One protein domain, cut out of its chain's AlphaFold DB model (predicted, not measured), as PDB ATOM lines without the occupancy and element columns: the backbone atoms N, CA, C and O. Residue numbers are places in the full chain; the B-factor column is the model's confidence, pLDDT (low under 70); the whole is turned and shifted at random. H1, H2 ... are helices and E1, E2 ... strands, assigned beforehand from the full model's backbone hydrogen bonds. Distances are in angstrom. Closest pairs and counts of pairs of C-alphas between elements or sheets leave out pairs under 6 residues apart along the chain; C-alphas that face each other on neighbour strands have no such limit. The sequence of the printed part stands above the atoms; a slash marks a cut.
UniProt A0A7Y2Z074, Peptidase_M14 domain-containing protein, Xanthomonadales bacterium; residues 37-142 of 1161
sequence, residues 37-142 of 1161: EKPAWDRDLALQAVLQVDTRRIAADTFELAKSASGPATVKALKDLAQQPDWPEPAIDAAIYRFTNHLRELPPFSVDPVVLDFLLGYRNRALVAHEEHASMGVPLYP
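What this domain is: This is residues 37 to 142 of the 1161 residues of the protein "Peptidase_M14 domain-containing protein" of Xanthomonadales bacterium (UniProt A0A7Y2Z074). A small antiparallel hairpin of two strands, E1 and E2, and helix H1 lie at one end of an elongated body of four helices. In that body the long helix H4 lies nearest the middle, H2 packs on it, H3 folds back from H2 as a helical hairpin, and H5 packs on H3. The printed part has 106 residues, with named elements in the order H1, H2, H3, H4, H5, E1, E2; the class is mostly helix. The whole is compact, with a radius of gyration of the C-alphas of 14.3 A, and spans 42 by 24 by 22 A.

Where its parts are: Strand E1 is residues 127 to 129 and E2 residues 137 to 139; C-alpha 139 is at (109.729, 133.583, 23.162). H4, residues 89 to 105, is 26.0 A long and begins with C-alpha 89 at (104.375, 141.015, 29.224). H2, residues 55 to 67, is 18.4 A long, and H3, residues 71 to 81, is 15.0 A. H1 is residues 43 to 51, with C-alpha 43 at (106.638, 141.093, 17.255), and H5 is residues 113 to 120.

How they stand to each other: In the hairpin of E1 and E2, N 128 and O 138 are 2.9 A apart, within hydrogen-bond range. The closest C-alphas of H1 and E1, Arg 43 and Val 128, are 5.4 A apart. H1 touches H4, with H4's residues 90 to 94 alone, at a steep tilt of 66 degrees; the closest C-alphas, Val 50 and Ala 91, are 4.2 A apart. H2 touches H4 at a steep tilt of 43 degrees, the same way, closest at the C-alphas of Ala 59 and Phe 99, 4.6 A. With its residues 62 to 66 alone, H2 touches H3 at a shallow tilt of 16 degrees, opposite ways, closest at the C-alphas of Ala 66 and Thr 74, 5.6 A. H3 touches H5 at a shallow tilt of 30 degrees, the same way, closest at the C-alphas of Val 75 and Val 115, 5.5 A. In H1, H2, H3 and H5 every O i to N i+4 pair is within hydrogen-bond range; in H4, 11 of 13 are.

The domain as a whole: The C-alphas farthest apart, those of Ser 68 and Glu 132, are 43.3 A apart. The printed part has no cut and no long link. The mean pLDDT of the printed part is 82.0; residues 37, 69, 109 and 131 to 136 are under 70.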
ATOM      1  N   GLU A  37     101.705 126.499  21.672       65.81
ATOM      2  CA  GLU A  37     101.146 127.733  22.238       65.81
ATOM      3  C   GLU A  37     101.121 128.803  21.134       65.81
ATOM      4  O   GLU A  37     102.128 129.062  20.474       65.81
ATOM      5  N   LYS A  38      99.941 129.371  20.870       71.19
ATOM      6  CA  LYS A  38      99.753 130.356  19.798       71.19
ATOM      7  C   LYS A  38     100.452 131.668  20.159       71.19
ATOM      8  O   LYS A  38     100.460 132.025  21.339       71.19
ATOM      9  N   PRO A  39     100.978 132.415  19.172       79.38
ATOM     10  CA  PRO A  39     101.547 133.727  19.440       79.38
ATOM     11  C   PRO A  39     100.494 134.640  20.073       79.38
ATOM     12  O   PRO A  39      99.371 134.759  19.580       79.38
ATOM     13  N   ALA A  40     100.865 135.245  21.197       80.38
ATOM     14  CA  ALA A  40     100.025 136.166  21.957       80.38
ATOM     15  C   ALA A  40     100.339 137.630  21.617       80.38
ATOM     16  O   ALA A  40      99.530 138.514  21.898       80.38
ATOM     17  N   TRP A  41     101.493 137.871  20.991       84.81
ATOM     18  CA  TRP A  41     101.975 139.191  20.623       84.81
ATOM     19  C   TRP A  41     102.406 139.246  19.159       84.81
ATOM     20  O   TRP A  41     103.047 138.334  18.639       84.81
ATOM     21  N   ASP A  42     102.087 140.365  18.520       88.62
ATOM     22  CA  ASP A  42     102.795 140.809  17.325       88.62
ATOM     23  C   ASP A  42     104.221 141.242  17.714       88.62
ATOM     24  O   ASP A  42     104.415 141.842  18.777       88.62
ATOM     25  N   ARG A  43     105.224 140.900  16.895       82.81
ATOM     26  CA  ARG A  43     106.638 141.093  17.255       82.81
ATOM     27  C   ARG A  43     106.994 142.569  17.421       82.81
ATOM     28  O   ARG A  43     107.662 142.916  18.398       82.81
ATOM     29  N   ASP A  44     106.513 143.432  16.538       76.94
ATOM     30  CA  ASP A  44     106.834 144.858  16.579       76.94
ATOM     31  C   ASP A  44     106.141 145.539  17.756       76.94
ATOM     32  O   ASP A  44     106.761 146.307  18.497       76.94
ATOM     33  N   LEU A  45     104.878 145.189  18.010       83.06
ATOM     34  CA  LEU A  45     104.166 145.668  19.196       83.06
ATOM     35  C   LEU A  45     104.814 145.176  20.494       83.06
ATOM     36  O   LEU A  45     104.849 145.920  21.477       83.06
ATOM     37  N   ALA A  46     105.363 143.959  20.507       82.25
ATOM     38  CA  ALA A  46     106.086 143.439  21.657       82.25
ATOM     39  C   ALA A  46     107.372 144.224  21.928       82.25
ATOM     40  O   ALA A  46     107.614 144.620  23.068       82.25
ATOM     41  N   LEU A  47     108.166 144.502  20.891       74.38
ATOM     42  CA  LEU A  47     109.388 145.299  21.002       74.38
ATOM     43  C   LEU A  47     109.091 146.737  21.452       74.38
ATOM     44  O   LEU A  47     109.752 147.244  22.358       74.38
ATOM     45  N   GLN A  48     108.050 147.369  20.903       83.31
ATOM     46  CA  GLN A  48     107.603 148.697  21.336       83.31
ATOM     47  C   GLN A  48     107.160 148.709  22.800       83.31
ATOM     48  O   GLN A  48     107.475 149.639  23.543       83.31
ATOM     49  N   ALA A  49     106.479 147.655  23.247       84.75
ATOM     50  CA  ALA A  49     106.051 147.519  24.629       84.75
ATOM     51  C   ALA A  49     107.233 147.396  25.611       84.75
ATOM     52  O   ALA A  49     107.143 147.898  26.731       84.75
ATOM     53  N   VAL A  50     108.363 146.803  25.192       87.31
ATOM     54  CA  VAL A  50     109.607 146.790  25.989       87.31
ATOM     55  C   VAL A  50     110.173 148.195  26.183       87.31
ATOM     56  O   VAL A  50     110.683 148.494  27.260       87.31
ATOM     57  N   LEU A  51     110.076 149.064  25.173       80.38
ATOM     58  CA  LEU A  51     110.626 150.424  25.219       80.38
ATOM     59  C   LEU A  51     109.851 151.370  26.144       80.38
ATOM     60  O   LEU A  51     110.402 152.374  26.588       80.38
ATOM     61  N   GLN A  52     108.600 151.045  26.479       84.44
ATOM     62  CA  GLN A  52     107.779 151.840  27.402       84.44
ATOM     63  C   GLN A  52     108.222 151.717  28.867       84.44
ATOM     64  O   GLN A  52     107.671 152.377  29.748       84.44
ATOM     65  N   VAL A  53     109.196 150.851  29.144       85.50
ATOM     66  CA  VAL A  53     109.606 150.484  30.489       85.50
ATOM     67  C   VAL A  53     111.130 150.400  30.571       85.50
ATOM     68  O   VAL A  53     111.779 149.766  29.741       85.50
ATOM     69  N   ASP A  54     111.724 150.976  31.617       85.75
ATOM     70  CA  ASP A  54     113.168 150.877  31.867       85.75
ATOM     71  C   ASP A  54     113.557 149.491  32.417       85.75
ATOM     72  O   ASP A  54     113.846 149.284  33.599       85.75
ATOM     73  N   THR A  55     113.544 148.504  31.522       86.38
ATOM     74  CA  THR A  55     113.888 147.108  31.825       86.38
ATOM     75  C   THR A  55     115.351 146.930  32.240       86.38
ATOM     76  O   THR A  55     115.674 145.949  32.910       86.38
ATOM     77  N   ARG A  56     116.241 147.869  31.881       78.31
ATOM     78  CA  ARG A  56     117.675 147.816  32.213       78.31
ATOM     79  C   ARG A  56     117.915 148.172  33.672       78.31
ATOM     80  O   ARG A  56     118.581 147.415  34.373       78.31
ATOM     81  N   ARG A  57     117.331 149.277  34.141       83.31
ATOM     82  CA  ARG A  57     117.453 149.698  35.540       83.31
ATOM     83  C   ARG A  57     116.907 148.649  36.505       83.31
ATOM     84  O   ARG A  57     117.568 148.317  37.480       83.31
ATOM     85  N   ILE A  58     115.744 148.072  36.206       82.56
ATOM     86  CA  ILE A  58     115.126 147.045  37.063       82.56
ATOM     87  C   ILE A  58     115.944 145.748  37.087       82.56
ATOM     88  O   ILE A  58     116.069 145.119  38.141       82.56
ATOM     89  N   ALA A  59     116.527 145.355  35.952       84.75
ATOM     90  CA  ALA A  59     117.442 144.220  35.908       84.75
ATOM     91  C   ALA A  59     118.676 144.462  36.795       84.75
ATOM     92  O   ALA A  59     119.044 143.569  37.555       84.75
ATOM     93  N   ALA A  60     119.252 145.671  36.757       81.50
ATOM     94  CA  ALA A  60     120.393 146.058  37.590       81.50
ATOM     95  C   ALA A  60     120.044 146.098  39.091       81.50
ATOM     96  O   ALA A  60     120.759 145.518  39.907       81.50
ATOM     97  N   ASP A  61     118.903 146.687  39.462       83.81
ATOM     98  CA  ASP A  61     118.435 146.726  40.855       83.81
ATOM     99  C   ASP A  61     118.198 145.304  41.408       83.81
ATOM    100  O   ASP A  61     118.552 144.987  42.546       83.81
ATOM    101  N   THR A  62     117.640 144.408  40.583       85.62
ATOM    102  CA  THR A  62     117.422 142.997  40.948       85.62
ATOM    103  C   THR A  62     118.736 142.213  41.011       85.62
ATOM    104  O   THR A  62     118.895 141.320  41.847       85.62
ATOM    105  N   PHE A  63     119.704 142.555  40.161       88.06
ATOM    106  CA  PHE A  63     121.044 141.975  40.160       88.06
ATOM    107  C   PHE A  63     121.832 142.316  41.431       88.06
ATOM    108  O   PHE A  63     122.427 141.423  42.039       88.06
ATOM    109  N   GLU A  64     121.755 143.555  41.919       84.81
ATOM    110  CA  GLU A  64     122.391 143.942  43.187       84.81
ATOM    111  C   GLU A  64     121.811 143.175  44.394       84.81
ATOM    112  O   GLU A  64     122.541 142.814  45.323       84.81
ATOM    113  N   LEU A  65     120.521 142.808  44.360       80.62
ATOM    114  CA  LEU A  65     119.935 141.898  45.354       80.62
ATOM    115  C   LEU A  65     120.537 140.487  45.270       80.62
ATOM    116  O   LEU A  65     120.867 139.909  46.312       80.62
ATOM    117  N   ALA A  66     120.736 139.955  44.060       80.81
ATOM    118  CA  ALA A  66     121.345 138.640  43.844       80.81
ATOM    119  C   ALA A  66     122.804 138.591  44.330       80.81
ATOM    120  O   ALA A  66     123.218 137.614  44.958       80.81
ATOM    121  N   LYS A  67     123.556 139.680  44.135       79.50
ATOM    122  CA  LYS A  67     124.939 139.853  44.609       79.50
ATOM    123  C   LYS A  67     125.062 139.830  46.136       79.50
ATOM    124  O   LYS A  67     126.075 139.384  46.667       79.50
ATOM    125  N   SER A  68     124.017 140.245  46.857       74.06
ATOM    126  CA  SER A  68     123.966 140.177  48.327       74.06
ATOM    127  C   SER A  68     123.689 138.768  48.897       74.06
ATOM    128  O   SER A  68     123.565 138.620  50.113       74.06
ATOM    129  N   ALA A  69     123.581 137.738  48.040       61.56
ATOM    130  CA  ALA A  69     123.280 136.337  48.375       61.56
ATOM    131  C   ALA A  69     121.920 136.101  49.070       61.56
ATOM    132  O   ALA A  69     121.696 135.067  49.701       61.56
ATOM    133  N   SER A  70     120.969 137.030  48.939       73.75
ATOM    134  CA  SER A  70     119.613 136.864  49.470       73.75
ATOM    135  C   SER A  70     118.712 136.166  48.447       73.75
ATOM    136  O   SER A  70     117.856 136.792  47.816       73.75
ATOM    137  N   GLY A  71     118.906 134.860  48.252       80.81
ATOM    138  CA  GLY A  71     118.137 134.047  47.299       80.81
ATOM    139  C   GLY A  71     116.619 134.194  47.435       80.81
ATOM    140  O   GLY A  71     115.957 134.541  46.457       80.81
ATOM    141  N   PRO A  72     116.044 134.050  48.644       84.81
ATOM    142  CA  PRO A  72     114.615 134.259  48.862       84.81
ATOM    143  C   PRO A  72     114.131 135.679  48.535       84.81
ATOM    144  O   PRO A  72     113.022 135.827  48.024       84.81
ATOM    145  N   ALA A  73     114.935 136.721  48.792       84.88
ATOM    146  CA  ALA A  73     114.564 138.096  48.449       84.88
ATOM    147  C   ALA A  73     114.671 138.359  46.943       84.88
ATOM    148  O   ALA A  73     113.811 139.032  46.386       84.88
ATOM    149  N   THR A  74     115.670 137.773  46.283       90.25
ATOM    150  CA  THR A  74     115.861 137.843  44.828       90.25
ATOM    151  C   THR A  74     114.724 137.124  44.107       90.25
ATOM    152  O   THR A  74     114.090 137.691  43.229       90.25
ATOM    153  N   VAL A  75     114.373 135.909  44.538       91.88
ATOM    154  CA  VAL A  75     113.224 135.160  44.004       91.88
ATOM    155  C   VAL A  75     111.916 135.887  44.289       91.88
ATOM    156  O   VAL A  75     111.025 135.881  43.446       91.88
ATOM    157  N   LYS A  76     111.780 136.529  45.455       89.62
ATOM    158  CA  LYS A  76     110.625 137.383  45.739       89.62
ATOM    159  C   LYS A  76     110.572 138.569  44.770       89.62
ATOM    160  O   LYS A  76     109.524 138.777  44.183       89.62
ATOM    161  N   ALA A  77     111.679 139.276  44.544       90.06
ATOM    162  CA  ALA A  77     111.747 140.387  43.595       90.06
ATOM    163  C   ALA A  77     111.427 139.943  42.158       90.06
ATOM    164  O   ALA A  77     110.648 140.597  41.475       90.06
ATOM    165  N   LEU A  78     111.941 138.789  41.726       92.31
ATOM    166  CA  LEU A  78     111.635 138.215  40.415       92.31
ATOM    167  C   LEU A  78     110.173 137.763  40.295       92.31
ATOM    168  O   LEU A  78     109.578 137.913  39.233       92.31
ATOM    169  N   LYS A  79     109.572 137.230  41.368       91.50
ATOM    170  CA  LYS A  79     108.139 136.899  41.413       91.50
ATOM    171  C   LYS A  79     107.265 138.147  41.389       91.50
ATOM    172  O   LYS A  79     106.266 138.139  40.681       91.50
ATOM    173  N   ASP A  80     107.654 139.185  42.123       89.62
ATOM    174  CA  ASP A  80     106.967 140.476  42.159       89.62
ATOM    175  C   ASP A  80     107.048 141.149  40.772       89.62
ATOM    176  O   ASP A  80     106.030 141.580  40.240       89.62
ATOM    177  N   LEU A  81     108.219 141.127  40.120       89.50
ATOM    178  CA  LEU A  81     108.412 141.589  38.737       89.50
ATOM    179  C   LEU A  81     107.583 140.769  37.744       89.50
ATOM    180  O   LEU A  81     106.879 141.320  36.902       89.50
ATOM    181  N   ALA A  82     107.592 139.444  37.890       87.38
ATOM    182  CA  ALA A  82     106.735 138.555  37.126       87.38
ATOM    183  C   ALA A  82     105.246 138.722  37.479       87.38
ATOM    184  O   ALA A  82     104.410 138.068  36.880       87.38
ATOM    185  N   GLN A  83     104.844 139.546  38.437       85.94
ATOM    186  CA  GLN A  83     103.432 139.804  38.734       85.94
ATOM    187  C   GLN A  83     103.084 141.283  38.593       85.94
ATOM    188  O   GLN A  83     102.006 141.686  39.021       85.94
ATOM    189  N   GLN A  84     103.966 142.074  37.974       85.25
ATOM    190  CA  GLN A  84     103.790 143.510  37.861       85.25
ATOM    191  C   GLN A  84     102.581 143.833  36.964       85.25
ATOM    192  O   GLN A  84     102.647 143.584  35.760       85.25
ATOM    193  N   PRO A  85     101.473 144.369  37.514       77.81
ATOM    194  CA  PRO A  85     100.211 144.483  36.783       77.81
ATOM    195  C   PRO A  85     100.224 145.599  35.731       77.81
ATOM    196  O   PRO A  85      99.435 145.552  34.793       77.81
ATOM    197  N   ASP A  86     101.125 146.575  35.876       84.56
ATOM    198  CA  ASP A  86     101.212 147.753  35.005       84.56
ATOM    199  C   ASP A  86     102.242 147.596  33.875       84.56
ATOM    200  O   ASP A  86     102.476 148.533  33.113       84.56
ATOM    201  N   TRP A  87     102.912 146.444  33.781       90.19
ATOM    202  CA  TRP A  87     103.956 146.212  32.785       90.19
ATOM    203  C   TRP A  87     103.453 145.324  31.651       90.19
ATOM    204  O   TRP A  87     102.857 144.276  31.913       90.19
ATOM    205  N   PRO A  88     103.748 145.676  30.389       92.38
ATOM    206  CA  PRO A  88     103.528 144.763  29.283       92.38
ATOM    207  C   PRO A  88     104.331 143.471  29.466       92.38
ATOM    208  O   PRO A  88     105.495 143.502  29.868       92.38
ATOM    209  N   GLU A  89     103.735 142.333  29.115       92.38
ATOM    210  CA  GLU A  89     104.375 141.015  29.224       92.38
ATOM    211  C   GLU A  89     105.762 140.936  28.545       92.38
ATOM    212  O   GLU A  89     106.679 140.399  29.171       92.38
ATOM    213  N   PRO A  90     105.994 141.534  27.352       92.19
ATOM    214  CA  PRO A  90     107.322 141.573  26.736       92.19
ATOM    215  C   PRO A  90     108.361 142.311  27.579       92.19
ATOM    216  O   PRO A  90     109.517 141.897  27.627       92.19
ATOM    217  N   ALA A  91     107.966 143.384  28.272       91.31
ATOM    218  CA  ALA A  91     108.865 144.156  29.129       91.31
ATOM    219  C   ALA A  91     109.275 143.361  30.380       91.31
ATOM    220  O   ALA A  91     110.427 143.430  30.811       91.31
ATOM    221  N   ILE A  92     108.349 142.571  30.934       92.75
ATOM    222  CA  ILE A  92     108.615 141.657  32.053       92.75
ATOM    223  C   ILE A  92     109.619 140.577  31.626       92.75
ATOM    224  O   ILE A  92     110.644 140.396  32.292       92.75
ATOM    225  N   ASP A  93     109.361 139.901  30.501       92.62
ATOM    226  CA  ASP A  93     110.244 138.865  29.950       92.62
ATOM    227  C   ASP A  93     111.643 139.434  29.638       92.62
ATOM    228  O   ASP A  93     112.656 138.833  30.000       92.62
ATOM    229  N   ALA A  94     111.712 140.631  29.043       84.75
ATOM    230  CA  ALA A  94     112.961 141.323  28.732       84.75
ATOM    231  C   ALA A  94     113.772 141.682  29.987       84.75
ATOM    232  O   ALA A  94     114.988 141.490  30.008       84.75
ATOM    233  N   ALA A  95     113.131 142.188  31.045       89.56
ATOM    234  CA  ALA A  95     113.814 142.541  32.290       89.56
ATOM    235  C   ALA A  95     114.403 141.303  32.991       89.56
ATOM    236  O   ALA A  95     115.554 141.326  33.432       89.56
ATOM    237  N   ILE A  96     113.655 140.196  33.033       92.12
ATOM    238  CA  ILE A  96     114.114 138.935  33.634       92.12
ATOM    239  C   ILE A  96     115.215 138.290  32.780       92.12
ATOM    240  O   ILE A  96     116.195 137.774  33.325       92.12
ATOM    241  N   TYR A  97     115.119 138.369  31.451       86.38
ATOM    242  CA  TYR A  97     116.169 137.916  30.536       86.38
ATOM    243  C   TYR A  97     117.468 138.713  30.722       86.38
ATOM    244  O   TYR A  97     118.544 138.131  30.864       86.38
ATOM    245  N   ARG A  98     117.375 140.046  30.815       84.12
ATOM    246  CA  ARG A  98     118.524 140.920  31.094       84.12
ATOM    247  C   ARG A  98     119.162 140.595  32.441       84.12
ATOM    248  O   ARG A  98     120.377 140.427  32.482       84.12
ATOM    249  N   PHE A  99     118.372 140.440  33.504       93.06
ATOM    250  CA  PHE A  99     118.869 139.997  34.811       93.06
ATOM    251  C   PHE A  99     119.612 138.656  34.710       93.06
ATOM    252  O   PHE A  99     120.727 138.533  35.208       93.06
ATOM    253  N   THR A 100     119.033 137.680  34.005       86.12
ATOM    254  CA  THR A 100     119.631 136.347  33.808       86.12
ATOM    255  C   THR A 100     121.012 136.432  33.161       86.12
ATOM    256  O   THR A 100     121.925 135.723  33.575       86.12
ATOM    257  N   ASN A 101     121.193 137.330  32.190       77.38
ATOM    258  CA  ASN A 101     122.492 137.548  31.558       77.38
ATOM    259  C   ASN A 101     123.495 138.271  32.470       77.38
ATOM    260  O   ASN A 101     124.670 137.920  32.434       77.38
ATOM    261  N   HIS A 102     123.057 139.201  33.328       85.94
ATOM    262  CA  HIS A 102     123.953 139.872  34.287       85.94
ATOM    263  C   HIS A 102     124.524 138.902  35.328       85.94
ATOM    264  O   HIS A 102     125.643 139.084  35.796       85.94
ATOM    265  N   LEU A 103     123.820 137.809  35.652       83.81
ATOM    266  CA  LEU A 103     124.347 136.780  36.560       83.81
ATOM    267  C   LEU A 103     125.676 136.164  36.085       83.81
ATOM    268  O   LEU A 103     126.408 135.635  36.916       83.81
ATOM    269  N   ARG A 104     126.030 136.278  34.797       80.56
ATOM    270  CA  ARG A 104     127.332 135.846  34.254       80.56
ATOM    271  C   ARG A 104     128.524 136.585  34.872       80.56
ATOM    272  O   ARG A 104     129.628 136.055  34.855       80.56
ATOM    273  N   GLU A 105     128.304 137.776  35.427       80.50
ATOM    274  CA  GLU A 105     129.329 138.586  36.099       80.50
ATOM    275  C   GLU A 105     129.696 138.056  37.495       80.50
ATOM    276  O   GLU A 105     130.683 138.488  38.094       80.50
ATOM    277  N   LEU A 106     128.896 137.136  38.041       80.75
ATOM    278  CA  LEU A 106     129.111 136.562  39.362       80.75
ATOM    279  C   LEU A 106     129.883 135.232  39.280       80.75
ATOM    280  O   LEU A 106     129.720 134.481  38.312       80.75
ATOM    281  N   PRO A 107     130.702 134.901  40.301       78.62
ATOM    282  CA  PRO A 107     131.399 133.619  40.360       78.62
ATOM    283  C   PRO A 107     130.444 132.409  40.281       78.62
ATOM    284  O   PRO A 107     129.294 132.502  40.723       78.62
ATOM    285  N   PRO A 108     130.912 131.239  39.802       74.06
ATOM    286  CA  PRO A 108     130.106 130.023  39.750       74.06
ATOM    287  C   PRO A 108     129.414 129.715  41.068       74.06
ATOM    288  O   PRO A 108     130.047 129.713  42.125       74.06
ATOM    289  N   PHE A 109     128.111 129.436  41.002       69.00
ATOM    290  CA  PHE A 109     127.300 129.031  42.155       69.00
ATOM    291  C   PHE A 109     127.312 130.022  43.338       69.00
ATOM    292  O   PHE A 109     126.894 129.663  44.439       69.00
ATOM    293  N   SER A 110     127.747 131.276  43.139       76.56
ATOM    294  CA  SER A 110     127.648 132.326  44.166       76.56
ATOM    295  C   SER A 110     126.226 132.875  44.308       76.56
ATOM    296  O   SER A 110     125.935 133.637  45.228       76.56
ATOM    297  N   VAL A 111     125.350 132.506  43.376       79.75
ATOM    298  CA  VAL A 111     123.923 132.803  43.390       79.75
ATOM    299  C   VAL A 111     123.193 131.634  44.042       79.75
ATOM    300  O   VAL A 111     123.456 130.473  43.733       79.75
ATOM    301  N   ASP A 112     122.264 131.945  44.944       84.19
ATOM    302  CA  ASP A 112     121.438 130.942  45.614       84.19
ATOM    303  C   ASP A 112     120.706 130.059  44.574       84.19
ATOM    304  O   ASP A 112     120.035 130.611  43.691       84.19
ATOM    305  N   PRO A 113     120.794 128.714  44.658       83.12
ATOM    306  CA  PRO A 113     120.190 127.800  43.686       83.12
ATOM    307  C   PRO A 113     118.703 128.047  43.430       83.12
ATOM    308  O   PRO A 113     118.235 127.855  42.311       83.12
ATOM    309  N   VAL A 114     117.967 128.555  44.427       86.06
ATOM    310  CA  VAL A 114     116.530 128.837  44.294       86.06
ATOM    311  C   VAL A 114     116.260 129.930  43.243       86.06
ATOM    312  O   VAL A 114     115.192 129.947  42.630       86.06
ATOM    313  N   VAL A 115     117.219 130.832  42.990       88.75
ATOM    314  CA  VAL A 115     117.136 131.831  41.908       88.75
ATOM    315  C   VAL A 115     117.238 131.149  40.546       88.75
ATOM    316  O   VAL A 115     116.432 131.423  39.661       88.75
ATOM    317  N   LEU A 116     118.194 130.236  40.379       85.31
ATOM    318  CA  LEU A 116     118.394 129.529  39.117       85.31
ATOM    319  C   LEU A 116     117.244 128.554  38.827       85.31
ATOM    320  O   LEU A 116     116.773 128.497  37.694       85.31
ATOM    321  N   ASP A 117     116.723 127.875  39.851       88.62
ATOM    322  CA  ASP A 117     115.519 127.043  39.752       88.62
ATOM    323  C   ASP A 117     114.305 127.861  39.294       88.62
ATOM    324  O   ASP A 117     113.525 127.412  38.451       88.62
ATOM    325  N   PHE A 118     114.158 129.088  39.806       92.75
ATOM    326  CA  PHE A 118     113.113 130.002  39.353       92.75
ATOM    327  C   PHE A 118     113.274 130.358  37.869       92.75
ATOM    328  O   PHE A 118     112.297 130.291  37.126       92.75
ATOM    329  N   LEU A 119     114.486 130.702  37.421       89.00
ATOM    330  CA  LEU A 119     114.751 131.085  36.029       89.00
ATOM    331  C   LEU A 119     114.601 129.906  35.054       89.00
ATOM    332  O   LEU A 119     114.026 130.056  33.978       89.00
ATOM    333  N   LEU A 120     115.056 128.712  35.438       82.56
ATOM    334  CA  LEU A 120     114.874 127.485  34.656       82.56
ATOM    335  C   LEU A 120     113.400 127.060  34.601       82.56
ATOM    336  O   LEU A 120     112.942 126.535  33.585       82.56
ATOM    337  N   GLY A 121     112.645 127.320  35.669       85.31
ATOM    338  CA  GLY A 121     111.198 127.123  35.733       85.31
ATOM    339  C   GLY A 121     110.378 128.234  35.069       85.31
ATOM    340  O   GLY A 121     109.166 128.070  34.909       85.31
ATOM    341  N   TYR A 122     111.005 129.344  34.661       88.62
ATOM    342  CA  TYR A 122     110.306 130.486  34.081       88.62
ATOM    343  C   TYR A 122     109.616 130.085  32.773       88.62
ATOM    344  O   TYR A 122     110.173 129.354  31.946       88.62
ATOM    345  N   ARG A 123     108.369 130.531  32.607       87.38
ATOM    346  CA  ARG A 123     107.620 130.430  31.354       87.38
ATOM    347  C   ARG A 123     107.462 131.837  30.808       87.38
ATOM    348  O   ARG A 123     106.838 132.673  31.460       87.38
ATOM    349  N   ASN A 124     108.060 132.058  29.645       86.44
ATOM    350  CA  ASN A 124     107.891 133.279  28.882       86.44
ATOM    351  C   ASN A 124     106.418 133.521  28.568       86.44
ATOM    352  O   ASN A 124     105.654 132.578  28.369       86.44
ATOM    353  N   ARG A 125     106.041 134.792  28.563       85.56
ATOM    354  CA  ARG A 125     104.662 135.250  28.376       85.56
ATOM    355  C   ARG A 125     104.489 135.939  27.039       85.56
ATOM    356  O   ARG A 125     103.461 135.784  26.390       85.56
ATOM    357  N   ALA A 126     105.528 136.642  26.597       86.44
ATOM    358  CA  ALA A 126     105.573 137.257  25.287       86.44
ATOM    359  C   ALA A 126     106.026 136.237  24.241       86.44
ATOM    360  O   ALA A 126     107.205 136.160  23.877       86.44
ATOM    361  N   LEU A 127     105.064 135.441  23.777       87.88
ATOM    362  CA  LEU A 127     105.243 134.584  22.613       87.88
ATOM    363  C   LEU A 127     104.866 135.358  21.352       87.88
ATOM    364  O   LEU A 127     103.719 135.784  21.200       87.88
ATOM    365  N   VAL A 128     105.837 135.517  20.462       82.56
ATOM    366  CA  VAL A 128     105.666 136.114  19.135       82.56
ATOM    367  C   VAL A 128     105.598 135.014  18.087       82.56
ATOM    368  O   VAL A 128     106.023 133.887  18.337       82.56
ATOM    369  N   ALA A 129     105.032 135.312  16.923       76.62
ATOM    370  CA  ALA A 129     104.950 134.337  15.843       76.62
ATOM    371  C   ALA A 129     106.356 133.884  15.415       76.62
ATOM    372  O   ALA A 129     107.238 134.715  15.189       76.62
ATOM    373  N   HIS A 130     106.557 132.571  15.296       71.19
ATOM    374  CA  HIS A 130     107.720 132.014  14.614       71.19
ATOM    375  C   HIS A 130     107.700 132.480  13.156       71.19
ATOM    376  O   HIS A 130     106.651 132.431  12.510       71.19
ATOM    377  N   GLU A 131     108.844 132.921  12.640       43.75
ATOM    378  CA  GLU A 131     108.936 133.651  11.363       43.75
ATOM    379  C   GLU A 131     108.439 132.824  10.175       43.75
ATOM    380  O   GLU A 131     107.766 133.339   9.288       43.75
ATOM    381  N   GLU A 132     108.656 131.512  10.233       36.22
ATOM    382  CA  GLU A 132     108.248 130.566   9.189       36.22
ATOM    383  C   GLU A 132     106.954 129.802   9.518       36.22
ATOM    384  O   GLU A 132     106.340 129.150   8.668       36.22
ATOM    385  N   HIS A 133     106.506 129.873  10.772       53.50
ATOM    386  CA  HIS A 133     105.372 129.110  11.282       53.50
ATOM    387  C   HIS A 133     104.504 130.012  12.151       53.50
ATOM    388  O   HIS A 133     104.473 129.878  13.369       53.50
ATOM    389  N   ALA A 134     103.746 130.906  11.514       62.56
ATOM    390  CA  ALA A 134     102.959 131.938  12.194       62.56
ATOM    391  C   ALA A 134     101.931 131.410  13.223       62.56
ATOM    392  O   ALA A 134     101.413 132.172  14.034       62.56
ATOM    393  N   SER A 135     101.616 130.110  13.208       62.50
ATOM    394  CA  SER A 135     100.777 129.448  14.216       62.50
ATOM    395  C   SER A 135     101.529 128.992  15.473       62.50
ATOM    396  O   SER A 135     100.879 128.613  16.447       62.50
ATOM    397  N   MET A 136     102.862 128.995  15.452       67.25
ATOM    398  CA  MET A 136     103.748 128.616  16.552       67.25
ATOM    399  C   MET A 136     104.247 129.881  17.256       67.25
ATOM    400  O   MET A 136     104.822 130.762  16.623       67.25
ATOM    401  N   GLY A 137     104.014 129.988  18.560       76.25
ATOM    402  CA  GLY A 137     104.569 131.051  19.385       76.25
ATOM    403  C   GLY A 137     105.970 130.694  19.880       76.25
ATOM    404  O   GLY A 137     106.158 129.637  20.481       76.25
ATOM    405  N   VAL A 138     106.940 131.588  19.685       74.94
ATOM    406  CA  VAL A 138     108.285 131.498  20.270       74.94
ATOM    407  C   VAL A 138     108.577 132.677  21.198       74.94
ATOM    408  O   VAL A 138     108.063 133.775  20.975       74.94
ATOM    409  N   PRO A 139     109.389 132.495  22.255       80.94
ATOM    410  CA  PRO A 139     109.729 133.583  23.162       80.94
ATOM    411  C   PRO A 139     110.550 134.666  22.462       80.94
ATOM    412  O   PRO A 139     111.609 134.371  21.919       80.94
ATOM    413  N   LEU A 140     110.131 135.928  22.573       80.19
ATOM    414  CA  LEU A 140     110.950 137.059  22.113       80.19
ATOM    415  C   LEU A 140     112.245 137.215  22.942       80.19
ATOM    416  O   LEU A 140     113.273 137.633  22.421       80.19
ATOM    417  N   TYR A 141     112.206 136.846  24.229       80.44
ATOM    418  CA  TYR A 141     113.352 136.876  25.148       80.44
ATOM    419  C   TYR A 141     113.480 135.548  25.908       80.44
ATOM    420  O   TYR A 141     112.864 135.391  26.963       80.44
ATOM    421  N   PRO A 142     114.254 134.561  25.426       77.12
ATOM    422  CA  PRO A 142     114.213 133.194  25.948       77.12
ATOM    423  C   PRO A 142     114.963 133.039  27.289       77.12
ATOM    424  O   PRO A 142     116.117 132.608  27.345       77.12
TER     425      PRO A 142